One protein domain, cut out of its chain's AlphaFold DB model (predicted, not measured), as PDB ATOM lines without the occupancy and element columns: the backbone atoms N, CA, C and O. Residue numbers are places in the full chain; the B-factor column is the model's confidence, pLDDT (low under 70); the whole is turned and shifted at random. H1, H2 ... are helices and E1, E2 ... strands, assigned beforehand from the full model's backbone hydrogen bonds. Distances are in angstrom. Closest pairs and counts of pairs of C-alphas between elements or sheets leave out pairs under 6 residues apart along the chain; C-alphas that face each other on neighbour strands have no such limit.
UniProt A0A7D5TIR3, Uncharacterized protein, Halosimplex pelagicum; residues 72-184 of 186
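This is residues 72 to 184 of the 186 residues of an uncharacterized protein of Halosimplex pelagicum (UniProt A0A7D5TIR3). A long, twisted antiparallel sheet makes the body of a rod, with the helix H1 packed over one face and the short helix H2 on the opposite face, near the end where E4 and E5 lie. Strands E1, E2 and E3 are the long ones, and the hairpin of E2 and E3 reaches on past Val 95 of E1 to make the other end. The 113 printed residues hold two named helices and five named strands, in the order H1 E1 E2 E3 E4 H2 E5, and the sheet runs E1 - E2 - E3 - E4 - E5. The class is mixed, helices and strands; the whole is loose, with a radius of gyration of the C-alphas of 17.0 A and spans of 59 by 27 by 24 A.

H1, residues 72 to 89, begins at C-alpha 72 (10.507, 34.221, 150.490) and is 25.3 A long. E1, residues 95 to 110, is 37.8 A long and bends by 63 degrees at residue 104. E2, residues 113 to 132, is 52.1 A long, ends at C-alpha 132 (21.340, 53.300, 107.770) and bends by 60 degrees at residue 129. E3, residues 138 to 153, is 42.9 A long and bends by 57 degrees at residue 148. E4 is residues 157 to 164, H2 residues 171 to 177. E5, residues 179 to 183, ends at C-alpha 183 (19.483, 52.413, 154.352).

E1 to E4 form a meander, each strand the antiparallel neighbour of the one before. The hairpin E1 and E2 has N 99 and O 123 within hydrogen-bond range at 2.8 A. In the hairpin E2 and E3, N 120 and O 147 are 2.8 A apart. In the hairpin E3 and E4, N 150 and O 161 are 2.9 A apart. The edge strand E5 pairs with E4, N 181 and O 158 being 2.8 A apart. H1 and H2 lie on opposite faces of the sheet, giving three layers, helices on both faces of a sheet. The closest C-alphas of H1 and E1, Arg 83 and Val 100, are 6.1 A apart. H2 has a height over the sheet of 8.1 A; its closest C-alpha pair with E3 is Leu 174 and Tyr 152, 6.2 A. Every O i to N i+4 pair of H1 is within hydrogen-bond range, and 2 of 3 in H2. H1 and H2 are apart.

The C-alphas of Ala 111 and Gly 134, the two farthest apart, are 59.3 A apart. The printed part has no cut and no long link. The mean pLDDT of the printed part is 88.2; residues 129 to 138, 171 to 172 and 176 to 177 are under 70.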
ATOM      1  N   GLU A  72      11.324  34.064 151.693       97.69
ATOM      2  CA  GLU A  72      10.507  34.221 150.490       97.69
ATOM      3  C   GLU A  72      10.328  35.702 150.142       97.69
ATOM      4  O   GLU A  72      10.549  36.113 148.999       97.69
ATOM      5  N   SER A  73       9.982  36.514 151.140       97.75
ATOM      6  CA  SER A  73       9.826  37.963 151.012       97.75
ATOM      7  C   SER A  73      11.129  38.632 150.584       97.75
ATOM      8  O   SER A  73      11.143  39.384 149.606       97.75
ATOM      9  N   VAL A  74      12.250  38.258 151.211       97.81
ATOM     10  CA  VAL A  74      13.588  38.727 150.825       97.81
ATOM     11  C   VAL A  74      13.947  38.299 149.402       97.81
ATOM     12  O   VAL A  74      14.447  39.110 148.624       97.81
ATOM     13  N   GLY A  75      13.672  37.047 149.027       98.00
ATOM     14  CA  GLY A  75      13.935  36.558 147.675       98.00
ATOM     15  C   GLY A  75      13.141  37.317 146.610       98.00
ATOM     16  O   GLY A  75      13.687  37.650 145.556       98.00
ATOM     17  N   ARG A  76      11.864  37.623 146.869       98.00
ATOM     18  CA  ARG A  76      11.012  38.425 145.971       98.00
ATOM     19  C   ARG A  76      11.487  39.875 145.879       98.00
ATOM     20  O   ARG A  76      11.540  40.433 144.780       98.00
ATOM     21  N   PHE A  77      11.860  40.461 147.013       97.75
ATOM     22  CA  PHE A  77      12.423  41.805 147.079       97.75
ATOM     23  C   PHE A  77      13.722  41.908 146.270       97.75
ATOM     24  O   PHE A  77      13.788  42.722 145.353       97.75
ATOM     25  N   ALA A  78      14.706  41.041 146.522       97.62
ATOM     26  CA  ALA A  78      16.000  41.078 145.838       97.62
ATOM     27  C   ALA A  78      15.868  40.880 144.319       97.62
ATOM     28  O   ALA A  78      16.530  41.569 143.550       97.62
ATOM     29  N   GLN A  79      14.961  40.007 143.864       98.38
ATOM     30  CA  GLN A  79      14.661  39.857 142.435       98.38
ATOM     31  C   GLN A  79      14.052  41.122 141.824       98.38
ATOM     32  O   GLN A  79      14.419  41.522 140.720       98.38
ATOM     33  N   SER A  80      13.110  41.756 142.521       97.88
ATOM     34  CA  SER A  80      12.493  42.998 142.041       97.88
ATOM     35  C   SER A  80      13.521  44.128 141.991       97.88
ATOM     36  O   SER A  80      13.560  44.885 141.023       97.88
ATOM     37  N   TYR A  81      14.384  44.191 143.005       96.62
ATOM     38  CA  TYR A  81      15.448  45.175 143.104       96.62
ATOM     39  C   TYR A  81      16.476  44.982 141.988       96.62
ATOM     40  O   TYR A  81      16.768  45.942 141.287       96.62
ATOM     41  N   GLU A  82      16.968  43.761 141.752       97.62
ATOM     42  CA  GLU A  82      17.951  43.489 140.690       97.62
ATOM     43  C   GLU A  82      17.381  43.785 139.297       97.62
ATOM     44  O   GLU A  82      18.080  44.353 138.465       97.62
ATOM     45  N   ARG A  83      16.097  43.494 139.037       97.75
ATOM     46  CA  ARG A  83      15.459  43.865 137.757       97.75
ATOM     47  C   ARG A  83      15.456  45.370 137.522       97.75
ATOM     48  O   ARG A  83      15.682  45.797 136.394       97.75
ATOM     49  N   ALA A  84      15.150  46.157 138.552       96.31
ATOM     50  CA  ALA A  84      15.157  47.614 138.455       96.31
ATOM     51  C   ALA A  84      16.593  48.152 138.366       96.31
ATOM     52  O   ALA A  84      16.883  48.955 137.485       96.31
ATOM     53  N   PHE A  85      17.499  47.642 139.205       94.81
ATOM     54  CA  PHE A  85      18.916  47.998 139.224       94.81
ATOM     55  C   PHE A  85      19.574  47.754 137.865       94.81
ATOM     56  O   PHE A  85      20.100  48.692 137.280       94.81
ATOM     57  N   ALA A  86      19.503  46.530 137.336       95.69
ATOM     58  CA  ALA A  86      20.134  46.161 136.072       95.69
ATOM     59  C   ALA A  86      19.550  46.946 134.891       95.69
ATOM     60  O   ALA A  86      20.289  47.370 134.004       95.69
ATOM     61  N   HIS A  87      18.233  47.191 134.906       95.81
ATOM     62  CA  HIS A  87      17.573  48.034 133.909       95.81
ATOM     63  C   HIS A  87      18.114  49.461 133.945       95.81
ATOM     64  O   HIS A  87      18.533  49.974 132.915       95.81
ATOM     65  N   ASN A  88      18.122  50.081 135.126       94.56
ATOM     66  CA  ASN A  88      18.539  51.471 135.300       94.56
ATOM     67  C   ASN A  88      20.040  51.644 135.047       94.56
ATOM     68  O   ASN A  88      20.448  52.602 134.405       94.56
ATOM     69  N   HIS A  89      20.861  50.694 135.492       92.12
ATOM     70  CA  HIS A  89      22.308  50.696 135.280       92.12
ATOM     71  C   HIS A  89      22.686  50.580 133.795       92.12
ATOM     72  O   HIS A  89      23.725  51.085 133.383       92.12
ATOM     73  N   ALA A  90      21.852  49.924 132.985       92.75
ATOM     74  CA  ALA A  90      22.071  49.783 131.549       92.75
ATOM     75  C   ALA A  90      21.587  50.988 130.725       92.75
ATOM     76  O   ALA A  90      21.760  50.973 129.510       92.75
ATOM     77  N   LEU A  91      20.962  52.001 131.337       92.31
ATOM     78  CA  LEU A  91      20.482  53.177 130.611       92.31
ATOM     79  C   LEU A  91      21.635  54.053 130.113       92.31
ATOM     80  O   LEU A  91      22.714  54.127 130.698       92.31
ATOM     81  N   GLY A  92      21.360  54.777 129.033       89.12
ATOM     82  CA  GLY A  92      22.252  55.770 128.451       89.12
ATOM     83  C   GLY A  92      21.616  56.414 127.223       89.12
ATOM     84  O   GLY A  92      20.609  55.928 126.710       89.12
ATOM     85  N   ASP A  93      22.231  57.479 126.712       87.94
ATOM     86  CA  ASP A  93      21.642  58.371 125.693       87.94
ATOM     87  C   ASP A  93      21.234  57.691 124.378       87.94
ATOM     88  O   ASP A  93      20.449  58.232 123.602       87.94
ATOM     89  N   ARG A  94      21.788  56.509 124.094       88.69
ATOM     90  CA  ARG A  94      21.537  55.748 122.859       88.69
ATOM     91  C   ARG A  94      20.808  54.435 123.100       88.69
ATOM     92  O   ARG A  94      20.606  53.673 122.156       88.69
ATOM     93  N   VAL A  95      20.459  54.140 124.344       91.56
ATOM     94  CA  VAL A  95      19.786  52.893 124.688       91.56
ATOM     95  C   VAL A  95      18.328  53.006 124.270       91.56
ATOM     96  O   VAL A  95      17.661  54.014 124.517       91.56
ATOM     97  N   THR A  96      17.860  51.974 123.582       93.31
ATOM     98  CA  THR A  96      16.515  51.910 122.994       93.31
ATOM     99  C   THR A  96      15.675  50.791 123.586       93.31
ATOM    100  O   THR A  96      14.455  50.897 123.591       93.31
ATOM    101  N   ASP A  97      16.317  49.750 124.115       95.00
ATOM    102  CA  ASP A  97      15.653  48.647 124.799       95.00
ATOM    103  C   ASP A  97      16.600  48.006 125.817       95.00
ATOM    104  O   ASP A  97      17.813  47.939 125.592       95.00
ATOM    105  N   VAL A  98      16.031  47.528 126.924       96.50
ATOM    106  CA  VAL A  98      16.742  46.783 127.967       96.50
ATOM    107  C   VAL A  98      15.870  45.624 128.438       96.50
ATOM    108  O   VAL A  98      14.809  45.818 129.041       96.50
ATOM    109  N   ALA A  99      16.356  44.403 128.230       97.81
ATOM    110  CA  ALA A  99      15.770  43.185 128.760       97.81
ATOM    111  C   ALA A  99      16.620  42.648 129.918       97.81
ATOM    112  O   ALA A  99      17.844  42.571 129.830       97.81
ATOM    113  N   VAL A 100      15.953  42.262 131.007       98.06
ATOM    114  CA  VAL A 100      16.586  41.669 132.191       98.06
ATOM    115  C   VAL A 100      15.865  40.375 132.539       98.06
ATOM    116  O   VAL A 100      14.677  40.386 132.894       98.06
ATOM    117  N   GLU A 101      16.593  39.264 132.500       97.94
ATOM    118  CA  GLU A 101      16.108  37.961 132.940       97.94
ATOM    119  C   GLU A 101      16.890  37.483 134.155       97.94
ATOM    120  O   GLU A 101      18.117  37.521 134.203       97.94
ATOM    121  N   LEU A 102      16.145  37.002 135.147       97.75
ATOM    122  CA  LEU A 102      16.711  36.411 136.347       97.75
ATOM    123  C   LEU A 102      16.543  34.902 136.263       97.75
ATOM    124  O   LEU A 102      15.430  34.405 136.073       97.75
ATOM    125  N   GLN A 103      17.642  34.180 136.421       94.31
ATOM    126  CA  GLN A 103      17.691  32.731 136.344       94.31
ATOM    127  C   GLN A 103      18.138  32.184 137.689       94.31
ATOM    128  O   GLN A 103      19.277  32.353 138.096       94.31
ATOM    129  N   GLY A 104      17.245  31.499 138.395       91.31
ATOM    130  CA  GLY A 104      17.565  30.959 139.711       91.31
ATOM    131  C   GLY A 104      17.758  32.043 140.777       91.31
ATOM    132  O   GLY A 104      18.306  33.123 140.571       91.31
ATOM    133  N   THR A 105      17.266  31.756 141.971       96.44
ATOM    134  CA  THR A 105      17.470  32.613 143.135       96.44
ATOM    135  C   THR A 105      17.645  31.708 144.331       96.44
ATOM    136  O   THR A 105      16.821  30.827 144.576       96.44
ATOM    137  N   THR A 106      18.732  31.902 145.068       96.56
ATOM    138  CA  THR A 106      18.970  31.172 146.312       96.56
ATOM    139  C   THR A 106      19.014  32.148 147.461       96.56
ATOM    140  O   THR A 106      19.794  33.098 147.414       96.56
ATOM    141  N   VAL A 107      18.219  31.879 148.493       97.38
ATOM    142  CA  VAL A 107      18.180  32.672 149.719       97.38
ATOM    143  C   VAL A 107      18.723  31.831 150.867       97.38
ATOM    144  O   VAL A 107      18.352  30.665 151.015       97.38
ATOM    145  N   ARG A 108      19.622  32.400 151.668       95.94
ATOM    146  CA  ARG A 108      20.199  31.751 152.852       95.94
ATOM    147  C   ARG A 108      20.147  32.698 154.037       95.94
ATOM    148  O   ARG A 108      20.477  33.872 153.896       95.94
ATOM    149  N   ALA A 109      19.764  32.183 155.199       94.88
ATOM    150  CA  ALA A 109      19.889  32.934 156.440       94.88
ATOM    151  C   ALA A 109      21.370  33.232 156.728       94.88
ATOM    152  O   ALA A 109      22.244  32.400 156.469       94.88
ATOM    153  N   ALA A 110      21.639  34.414 157.265       92.06
ATOM    154  CA  ALA A 110      22.947  34.852 157.725       92.06
ATOM    155  C   ALA A 110      22.800  35.555 159.081       92.06
ATOM    156  O   ALA A 110      21.694  35.888 159.506       92.06
ATOM    157  N   ALA A 111      23.912  35.784 159.782       89.75
ATOM    158  CA  ALA A 111      23.874  36.565 161.014       89.75
ATOM    159  C   ALA A 111      23.345  37.979 160.712       89.75
ATOM    160  O   ALA A 111      23.966  38.697 159.937       89.75
ATOM    161  N   GLY A 112      22.200  38.344 161.299       89.12
ATOM    162  CA  GLY A 112      21.590  39.673 161.155       89.12
ATOM    163  C   GLY A 112      20.756  39.904 159.888       89.12
ATOM    164  O   GLY A 112      20.328  41.032 159.658       89.12
ATOM    165  N   GLY A 113      20.508  38.880 159.062       94.62
ATOM    166  CA  GLY A 113      19.724  39.058 157.840       94.62
ATOM    167  C   GLY A 113      19.738  37.856 156.901       94.62
ATOM    168  O   GLY A 113      19.867  36.702 157.312       94.62
ATOM    169  N   HIS A 114      19.610  38.134 155.609       96.44
ATOM    170  CA  HIS A 114      19.539  37.134 154.551       96.44
ATOM    171  C   HIS A 114      20.511  37.448 153.422       96.44
ATOM    172  O   HIS A 114      20.735  38.600 153.058       96.44
ATOM    173  N   ARG A 115      21.050  36.387 152.830       95.06
ATOM    174  CA  ARG A 115      21.859  36.430 151.617       95.06
ATOM    175  C   ARG A 115      21.046  35.953 150.448       95.06
ATOM    176  O   ARG A 115      20.417  34.900 150.539       95.06
ATOM    177  N   VAL A 116      21.122  36.681 149.347       96.88
ATOM    178  CA  VAL A 116      20.498  36.281 148.093       96.88
ATOM    179  C   VAL A 116      21.559  36.220 147.013       96.88
ATOM    180  O   VAL A 116      22.346  37.146 146.877       96.88
ATOM    181  N   ARG A 117      21.562  35.141 146.235       96.56
ATOM    182  CA  ARG A 117      22.306  35.047 144.976       96.56
ATOM    183  C   ARG A 117      21.313  34.882 143.839       96.56
ATOM    184  O   ARG A 117      20.396  34.064 143.952       96.56
ATOM    185  N   ILE A 118      21.510  35.643 142.771       97.62
ATOM    186  CA  ILE A 118      20.662  35.669 141.578       97.62
ATOM    187  C   ILE A 118      21.576  35.560 140.360       97.62
ATOM    188  O   ILE A 118      22.529  36.330 140.262       97.62
ATOM    189  N   HIS A 119      21.305  34.632 139.438       97.06
ATOM    190  CA  HIS A 119      21.981  34.664 138.138       97.06
ATOM    191  C   HIS A 119      21.224  35.621 137.226       97.06
ATOM    192  O   HIS A 119      20.001  35.527 137.096       97.06
ATOM    193  N   VAL A 120      21.946  36.549 136.616       97.75
ATOM    194  CA  VAL A 120      21.365  37.633 135.832       97.75
ATOM    195  C   VAL A 120      21.859  37.531 134.404       97.75
ATOM    196  O   VAL A 120      23.051  37.342 134.152       97.75
ATOM    197  N   TRP A 121      20.925  37.663 133.473       97.69
ATOM    198  CA  TRP A 121      21.210  37.945 132.082       97.69
ATOM    199  C   TRP A 121      20.595  39.289 131.719       97.69
ATOM    200  O   TRP A 121      19.420  39.542 132.007       97.69
ATOM    201  N   THR A 122      21.387  40.144 131.083       97.56
ATOM    202  CA  THR A 122      20.911  41.407 130.529       97.56
ATOM    203  C   THR A 122      21.175  41.452 129.038       97.56
ATOM    204  O   THR A 122      22.180  40.932 128.548       97.56
ATOM    205  N   ARG A 123      20.264  42.103 128.323       97.56
ATOM    206  CA  ARG A 123      20.414  42.443 126.916       97.56
ATOM    207  C   ARG A 123      20.044  43.903 126.721       97.56
ATOM    208  O   ARG A 123      18.926  44.301 127.038       97.56
ATOM    209  N   THR A 124      20.962  44.667 126.154       96.25
ATOM    210  CA  THR A 124      20.812  46.097 125.892       96.25
ATOM    211  C   THR A 124      20.884  46.333 124.392       96.25
ATOM    212  O   THR A 124      21.817  45.878 123.730       96.25
ATOM    213  N   THR A 125      19.903  47.046 123.839       94.69
ATOM    214  CA  THR A 125      19.905  47.450 122.428       94.69
ATOM    215  C   THR A 125      20.245  48.930 122.323       94.69
ATOM    216  O   THR A 125      19.545  49.786 122.872       94.69
ATOM    217  N   VAL A 126      21.309  49.242 121.587       92.25
ATOM    218  CA  VAL A 126      21.851  50.593 121.427       92.25
ATOM    219  C   VAL A 126      21.702  51.040 119.976       92.25
ATOM    220  O   VAL A 126      22.098  50.323 119.057       92.25
ATOM    221  N   ALA A 127      21.165  52.239 119.759       87.69
ATOM    222  CA  ALA A 127      21.076  52.838 118.432       87.69
ATOM    223  C   ALA A 127      22.474  53.192 117.892       87.69
ATOM    224  O   ALA A 127      23.271  53.864 118.564       87.69
ATOM    225  N   SER A 128      22.773  52.780 116.656       81.50
ATOM    226  CA  SER A 128      24.014  53.171 115.990       81.50
ATOM    227  C   SER A 128      23.942  54.627 115.516       81.50
ATOM    228  O   SER A 128      22.936  55.054 114.951       81.50
ATOM    229  N   PRO A 129      25.021  55.411 115.688       66.12
ATOM    230  CA  PRO A 129      25.000  56.845 115.422       66.12
ATOM    231  C   PRO A 129      25.053  57.225 113.931       66.12
ATOM    232  O   PRO A 129      24.887  58.401 113.623       66.12
ATOM    233  N   ALA A 130      25.327  56.296 113.003       60.47
ATOM    234  CA  ALA A 130      25.664  56.677 111.622       60.47
ATOM    235  C   ALA A 130      25.348  55.661 110.509       60.47
ATOM    236  O   ALA A 130      25.660  55.937 109.353       60.47
ATOM    237  N   ALA A 131      24.749  54.508 110.799       52.84
ATOM    238  CA  ALA A 131      24.506  53.499 109.775       52.84
ATOM    239  C   ALA A 131      23.009  53.345 109.531       52.84
ATOM    240  O   ALA A 131      22.264  52.850 110.373       52.84
ATOM    241  N   THR A 132      22.570  53.804 108.366       56.72
ATOM    242  CA  THR A 132      21.340  53.300 107.770       56.72
ATOM    243  C   THR A 132      21.697  51.958 107.141       56.72
ATOM    244  O   THR A 132      22.572  51.899 106.274       56.72
ATOM    245  N   ALA A 133      21.070  50.874 107.586       59.56
ATOM    246  CA  ALA A 133      21.113  49.607 106.881       59.56
ATOM    247  C   ALA A 133      20.653  49.819 105.426       59.56
ATOM    248  O   ALA A 133      19.960  50.789 105.103       59.56
ATOM    249  N   GLY A 134      21.058  48.926 104.517       57.94
ATOM    250  CA  GLY A 134      20.753  49.050 103.082       57.94
ATOM    251  C   GLY A 134      19.251  49.094 102.741       57.94
ATOM    252  O   GLY A 134      18.899  49.347 101.592       57.94
ATOM    253  N   ASP A 135      18.384  48.866 103.728       63.94
ATOM    254  CA  ASP A 135      16.923  48.917 103.680       63.94
ATOM    255  C   ASP A 135      16.309  50.216 104.251       63.94
ATOM    256  O   ASP A 135      15.086  50.364 104.257       63.94
ATOM    257  N   GLY A 136      17.123  51.172 104.714       59.56
ATOM    258  CA  GLY A 136      16.643  52.433 105.284       59.56
ATOM    259  C   GLY A 136      16.414  52.422 106.803       59.56
ATOM    260  O   GLY A 136      16.006  53.451 107.341       59.56
ATOM    261  N   GLN A 137      16.668  51.311 107.505       61.06
ATOM    262  CA  GLN A 137      16.543  51.233 108.969       61.06
ATOM    263  C   GLN A 137      17.820  51.700 109.675       61.06
ATOM    264  O   GLN A 137      18.920  51.512 109.164       61.06
ATOM    265  N   ALA A 138      17.703  52.299 110.861       65.88
ATOM    266  CA  ALA A 138      18.873  52.562 111.696       65.88
ATOM    267  C   ALA A 138      19.468  51.230 112.181       65.88
ATOM    268  O   ALA A 138      18.746  50.379 112.699       65.88
ATOM    269  N   GLU A 139      20.774  51.041 112.012       73.38
ATOM    270  CA  GLU A 139      21.475  49.885 112.564       73.38
ATOM    271  C   GLU A 139      21.450  49.953 114.102       73.38
ATOM    272  O   GLU A 139      21.526  51.033 114.696       73.38
ATOM    273  N   ALA A 140      21.332  48.802 114.760       85.44
ATOM    274  CA  ALA A 140      21.343  48.697 116.213       85.44
ATOM    275  C   ALA A 140      22.388  47.670 116.647       85.44
ATOM    276  O   ALA A 140      22.537  46.618 116.025       85.44
ATOM    277  N   THR A 141      23.099  47.976 117.727       90.81
ATOM    278  CA  THR A 141      24.019  47.040 118.377       90.81
ATOM    279  C   THR A 141      23.307  46.384 119.550       90.81
ATOM    280  O   THR A 141      22.610  47.059 120.307       90.81
ATOM    281  N   VAL A 142      23.476  45.071 119.696       94.06
ATOM    282  CA  VAL A 142      22.973  44.311 120.843       94.06
ATOM    283  C   VAL A 142      24.157  43.921 121.714       94.06
ATOM    284  O   VAL A 142      25.091  43.279 121.238       94.06
ATOM    285  N   GLU A 143      24.098  44.299 122.984       94.69
ATOM    286  CA  GLU A 143      25.076  43.947 124.009       94.69
ATOM    287  C   GLU A 143      24.420  43.005 125.018       94.69
ATOM    288  O   GLU A 143      23.302  43.255 125.468       94.69
ATOM    289  N   GLU A 144      25.098  41.915 125.369       95.94
ATOM    290  CA  GLU A 144      24.602  40.924 126.326       95.94
ATOM    291  C   GLU A 144      25.608  40.738 127.464       95.94
ATOM    292  O   GLU A 144      26.819  40.716 127.234       95.94
ATOM    293  N   SER A 145      25.112  40.570 128.690       94.81
ATOM    294  CA  SER A 145      25.938  40.299 129.870       94.81
ATOM    295  C   SER A 145      25.347  39.180 130.722       94.81
ATOM    296  O   SER A 145      24.130  39.000 130.792       94.81
ATOM    297  N   PHE A 146      26.231  38.421 131.374       96.19
ATOM    298  CA  PHE A 146      25.888  37.367 132.324       96.19
ATOM    299  C   PHE A 146      26.728  37.520 133.588       96.19
ATOM    300  O   PHE A 146      27.957  37.439 133.530       96.19
ATOM    301  N   TYR A 147      26.073  37.658 134.732       95.69
ATOM    302  CA  TYR A 147      26.744  37.809 136.020       95.69
ATOM    303  C   TYR A 147      25.909  37.216 137.153       95.69
ATOM    304  O   TYR A 147      24.737  36.870 136.981       95.69
ATOM    305  N   ASP A 148      26.524  37.092 138.325       95.94
ATOM    306  CA  ASP A 148      25.830  36.713 139.549       95.94
ATOM    307  C   ASP A 148      25.740  37.937 140.466       95.94
ATOM    308  O   ASP A 148      26.760  38.463 140.922       95.94
ATOM    309  N   ALA A 149      24.515  38.375 140.752       96.06
ATOM    310  CA  ALA A 149      24.251  39.399 141.750       96.06
ATOM    311  C   ALA A 149      24.141  38.758 143.133       96.06
ATOM    312  O   ALA A 149      23.433  37.759 143.316       96.06
ATOM    313  N   HIS A 150      24.803  39.361 144.115       96.12
ATOM    314  CA  HIS A 150      24.741  38.934 145.504       96.12
ATOM    315  C   HIS A 150      24.236  40.072 146.377       96.12
ATOM    316  O   HIS A 150      24.746  41.188 146.317       96.12
ATOM    317  N   TYR A 151      23.267  39.766 147.229       95.69
ATOM    318  CA  TYR A 151      22.662  40.715 148.148       95.69
ATOM    319  C   TYR A 151      22.812  40.261 149.587       95.69
ATOM    320  O   TYR A 151      22.674  39.074 149.891       95.69
ATOM    321  N   TYR A 152      23.010  41.232 150.471       95.31
ATOM    322  CA  TYR A 152      22.761  41.096 151.898       95.31
ATOM    323  C   TYR A 152      21.616  42.033 152.294       95.31
ATOM    324  O   TYR A 152      21.651  43.227 151.994       95.31
ATOM    325  N   VAL A 153      20.593  41.462 152.926       95.38
ATOM    326  CA  VAL A 153      19.324  42.116 153.266       95.38
ATOM    327  C   VAL A 153      19.113  41.956 154.776       95.38
ATOM    328  O   VAL A 153      18.823  40.846 155.231       95.38
ATOM    329  N   SER A 154      19.327  43.022 155.554       94.00
ATOM    330  CA  SER A 154      19.086  43.066 157.015       94.00
ATOM    331  C   SER A 154      17.821  43.861 157.338       94.00
ATOM    332  O   SER A 154      17.040  44.050 156.430       94.00
ATOM    333  N   GLU A 155      17.570  44.286 158.583       92.25
ATOM    334  CA  GLU A 155      16.491  45.248 158.917       92.25
ATOM    335  C   GLU A 155      16.874  46.701 158.613       92.25
ATOM    336  O   GLU A 155      16.013  47.566 158.510       92.25
ATOM    337  N   GLU A 156      18.170  46.968 158.482       90.31
ATOM    338  CA  GLU A 156      18.708  48.328 158.444       90.31
ATOM    339  C   GLU A 156      19.283  48.679 157.072       90.31
ATOM    340  O   GLU A 156      19.336  49.849 156.696       90.31
ATOM    341  N   THR A 157      19.760  47.680 156.320       90.69
ATOM    342  CA  THR A 157      20.568  47.925 155.124       90.69
ATOM    343  C   THR A 157      20.306  46.924 154.009       90.69
ATOM    344  O   THR A 157      20.097  45.728 154.238       90.69
ATOM    345  N   LEU A 158      20.432  47.427 152.783       92.94
ATOM    346  CA  LEU A 158      20.652  46.638 151.585       92.94
ATOM    347  C   LEU A 158      22.094  46.810 151.123       92.94
ATOM    348  O   LEU A 158      22.517  47.930 150.832       92.94
ATOM    349  N   ARG A 159      22.810  45.701 150.955       93.00
ATOM    350  CA  ARG A 159      24.136  45.694 150.330       93.00
ATOM    351  C   ARG A 159      24.158  44.803 149.101       93.00
ATOM    352  O   ARG A 159      23.493  43.764 149.092       93.00
ATOM    353  N   ARG A 160      24.939  45.189 148.092       93.00
ATOM    354  CA  ARG A 160      25.125  44.429 146.847       93.00
ATOM    355  C   ARG A 160      26.601  44.218 146.539       93.00
ATOM    356  O   ARG A 160      27.442  45.077 146.792       93.00
ATOM    357  N   GLY A 161      26.885  43.070 145.945       91.88
ATOM    358  CA  GLY A 161      28.123  42.780 145.239       91.88
ATOM    359  C   GLY A 161      27.821  41.985 143.976       91.88
ATOM    360  O   GLY A 161      26.727  41.445 143.806       91.88
ATOM    361  N   GLU A 162      28.798  41.919 143.089       91.81
ATOM    362  CA  GLU A 162      28.674  41.250 141.801       91.81
ATOM    363  C   GLU A 162      29.902  40.385 141.554       91.81
ATOM    364  O   GLU A 162      31.013  40.721 141.968       91.81
ATOM    365  N   THR A 163      29.696  39.259 140.885       92.56
ATOM    366  CA  THR A 163      30.778  38.432 140.361       92.56
ATOM    367  C   THR A 163      30.478  38.046 138.926       92.56
ATOM    368  O   THR A 163      29.316  38.000 138.521       92.56
ATOM    369  N   GLU A 164      31.512  37.641 138.190       90.75
ATOM    370  CA  GLU A 164      31.320  36.909 136.939       90.75
ATOM    371  C   GLU A 164      30.388  35.702 137.139       90.75
ATOM    372  O   GLU A 164      30.211  35.192 138.256       90.75
ATOM    373  N   ARG A 165      29.786  35.237 136.042       82.88
ATOM    374  CA  ARG A 165      28.866  34.097 136.037       82.88
ATOM    375  C   ARG A 165      29.463  32.907 136.794       82.88
ATOM    376  O   ARG A 165      30.571  32.462 136.507       82.88
ATOM    377  N   HIS A 166      28.684  32.352 137.720       81.75
ATOM    378  CA  HIS A 166      29.071  31.251 138.611       81.75
ATOM    379  C   HIS A 166      30.090  31.589 139.711       81.75
ATOM    380  O   HIS A 166      30.405  30.706 140.516       81.75
ATOM    381  N   GLY A 167      30.529  32.842 139.816       79.31
ATOM    382  CA  GLY A 167      31.338  33.325 140.926       79.31
ATOM    383  C   GLY A 167      30.620  33.230 142.276       79.31
ATOM    384  O   GLY A 167      29.396  33.092 142.377       79.31
ATOM    385  N   THR A 168      31.407  33.258 143.347       79.62
ATOM    386  CA  THR A 168      30.907  33.197 144.724       79.62
ATOM    387  C   THR A 168      31.576  34.270 145.555       79.62
ATOM    388  O   THR A 168      32.801  34.368 145.528       79.62
ATOM    389  N   LEU A 169      30.791  35.012 146.335       78.56
ATOM    390  CA  LEU A 169      31.323  35.910 147.354       78.56
ATOM    391  C   LEU A 169      31.332  35.214 148.722       78.56
ATOM    392  O   LEU A 169      30.340  34.564 149.074       78.56
ATOM    393  N   PRO A 170      32.436  35.314 149.485       74.56
ATOM    394  CA  PRO A 170      32.492  34.870 150.867       74.56
ATOM    395  C   PRO A 170      31.451  35.567 151.716       74.56
ATOM    396  O   PRO A 170      31.016  36.686 151.424       74.56
ATOM    397  N   ASP A 171      31.095  34.924 152.829       64.12
ATOM    398  CA  ASP A 171      30.008  35.473 153.600       64.12
ATOM    399  C   ASP A 171      30.368  36.849 154.204       64.12
ATOM    400  O   ASP A 171      29.669  37.840 153.985       64.12
ATOM    401  N   GLY A 172      31.511  36.963 154.875       65.38
ATOM    402  CA  GLY A 172      31.959  38.218 155.498       65.38
ATOM    403  C   GLY A 172      31.978  39.437 154.564       65.38
ATOM    404  O   GLY A 172      31.652  40.543 154.997       65.38
ATOM    405  N   ASP A 173      32.264  39.220 153.283       76.25
ATOM    406  CA  ASP A 173      32.556  40.287 152.327       76.25
ATOM    407  C   ASP A 173      31.333  41.163 152.035       76.25
ATOM    408  O   ASP A 173      31.446  42.383 151.968       76.25
ATOM    409  N   LEU A 174      30.133  40.592 151.926       75.81
ATOM    410  CA  LEU A 174      28.938  41.392 151.615       75.81
ATOM    411  C   LEU A 174      28.383  42.143 152.823       75.81
ATOM    412  O   LEU A 174      27.936  43.277 152.676       75.81
ATOM    413  N   ALA A 175      28.414  41.530 154.007       71.94
ATOM    414  CA  ALA A 175      27.881  42.150 155.219       71.94
ATOM    415  C   ALA A 175      28.794  43.273 155.742       71.94
ATOM    416  O   ALA A 175      28.296  44.248 156.295       71.94
ATOM    417  N   GLY A 176      30.115  43.142 155.558       67.50
ATOM    418  CA  GLY A 176      31.102  44.122 156.019       67.50
ATOM    419  C   GLY A 176      31.581  45.108 154.948       67.50
ATOM    420  O   GLY A 176      31.846  46.260 155.276       67.50
ATOM    421  N   SER A 177      31.668  44.686 153.683       66.44
ATOM    422  CA  SER A 177      32.334  45.445 152.604       66.44
ATOM    423  C   SER A 177      31.558  45.521 151.281       66.44
ATOM    424  O   SER A 177      32.093  46.008 150.290       66.44
ATOM    425  N   GLY A 178      30.306  45.050 151.243       72.62
ATOM    426  CA  GLY A 178      29.433  45.247 150.085       72.62
ATOM    427  C   GLY A 178      29.025  46.714 149.930       72.62
ATOM    428  O   GLY A 178      28.922  47.424 150.930       72.62
ATOM    429  N   VAL A 179      28.749  47.121 148.688       83.69
ATOM    430  CA  VAL A 179      28.249  48.461 148.341       83.69
ATOM    431  C   VAL A 179      26.875  48.643 148.976       83.69
ATOM    432  O   VAL A 179      25.967  47.840 148.728       83.69
ATOM    433  N   THR A 180      26.716  49.678 149.792       85.06
ATOM    434  CA  THR A 180      25.451  50.002 150.453       85.06
ATOM    435  C   THR A 180      24.528  50.682 149.458       85.06
ATOM    436  O   THR A 180      24.808  51.769 148.960       85.06
ATOM    437  N   LEU A 181      23.413  50.029 149.145       85.25
ATOM    438  CA  LEU A 181      22.463  50.514 148.145       85.25
ATOM    439  C   LEU A 181      21.263  51.235 148.750       85.25
ATOM    440  O   LEU A 181      20.649  52.071 148.096       85.25
ATOM    441  N   ALA A 182      20.883  50.871 149.970       83.12
ATOM    442  CA  ALA A 182      19.793  51.515 150.679       83.12
ATOM    443  C   ALA A 182      19.978  51.354 152.183       83.12
ATOM    444  O   ALA A 182      20.410  50.299 152.656       83.12
ATOM    445  N   CYS A 183      19.573  52.387 152.904       84.81
ATOM    446  CA  CYS A 183      19.483  52.413 154.352       84.81
ATOM    447  C   CYS A 183      18.013  52.581 154.714       84.81
ATOM    448  O   CYS A 183      17.311  53.388 154.097       84.81
ATOM    449  N   TRP A 184      17.526  51.802 155.668       83.56
ATOM    450  CA  TRP A 184      16.135  51.857 156.091       83.56
ATOM    451  C   TRP A 184      16.087  52.438 157.494       83.56
ATOM    452  O   TRP A 184      16.904  52.110 158.350       83.56
TER     453      TRP A 184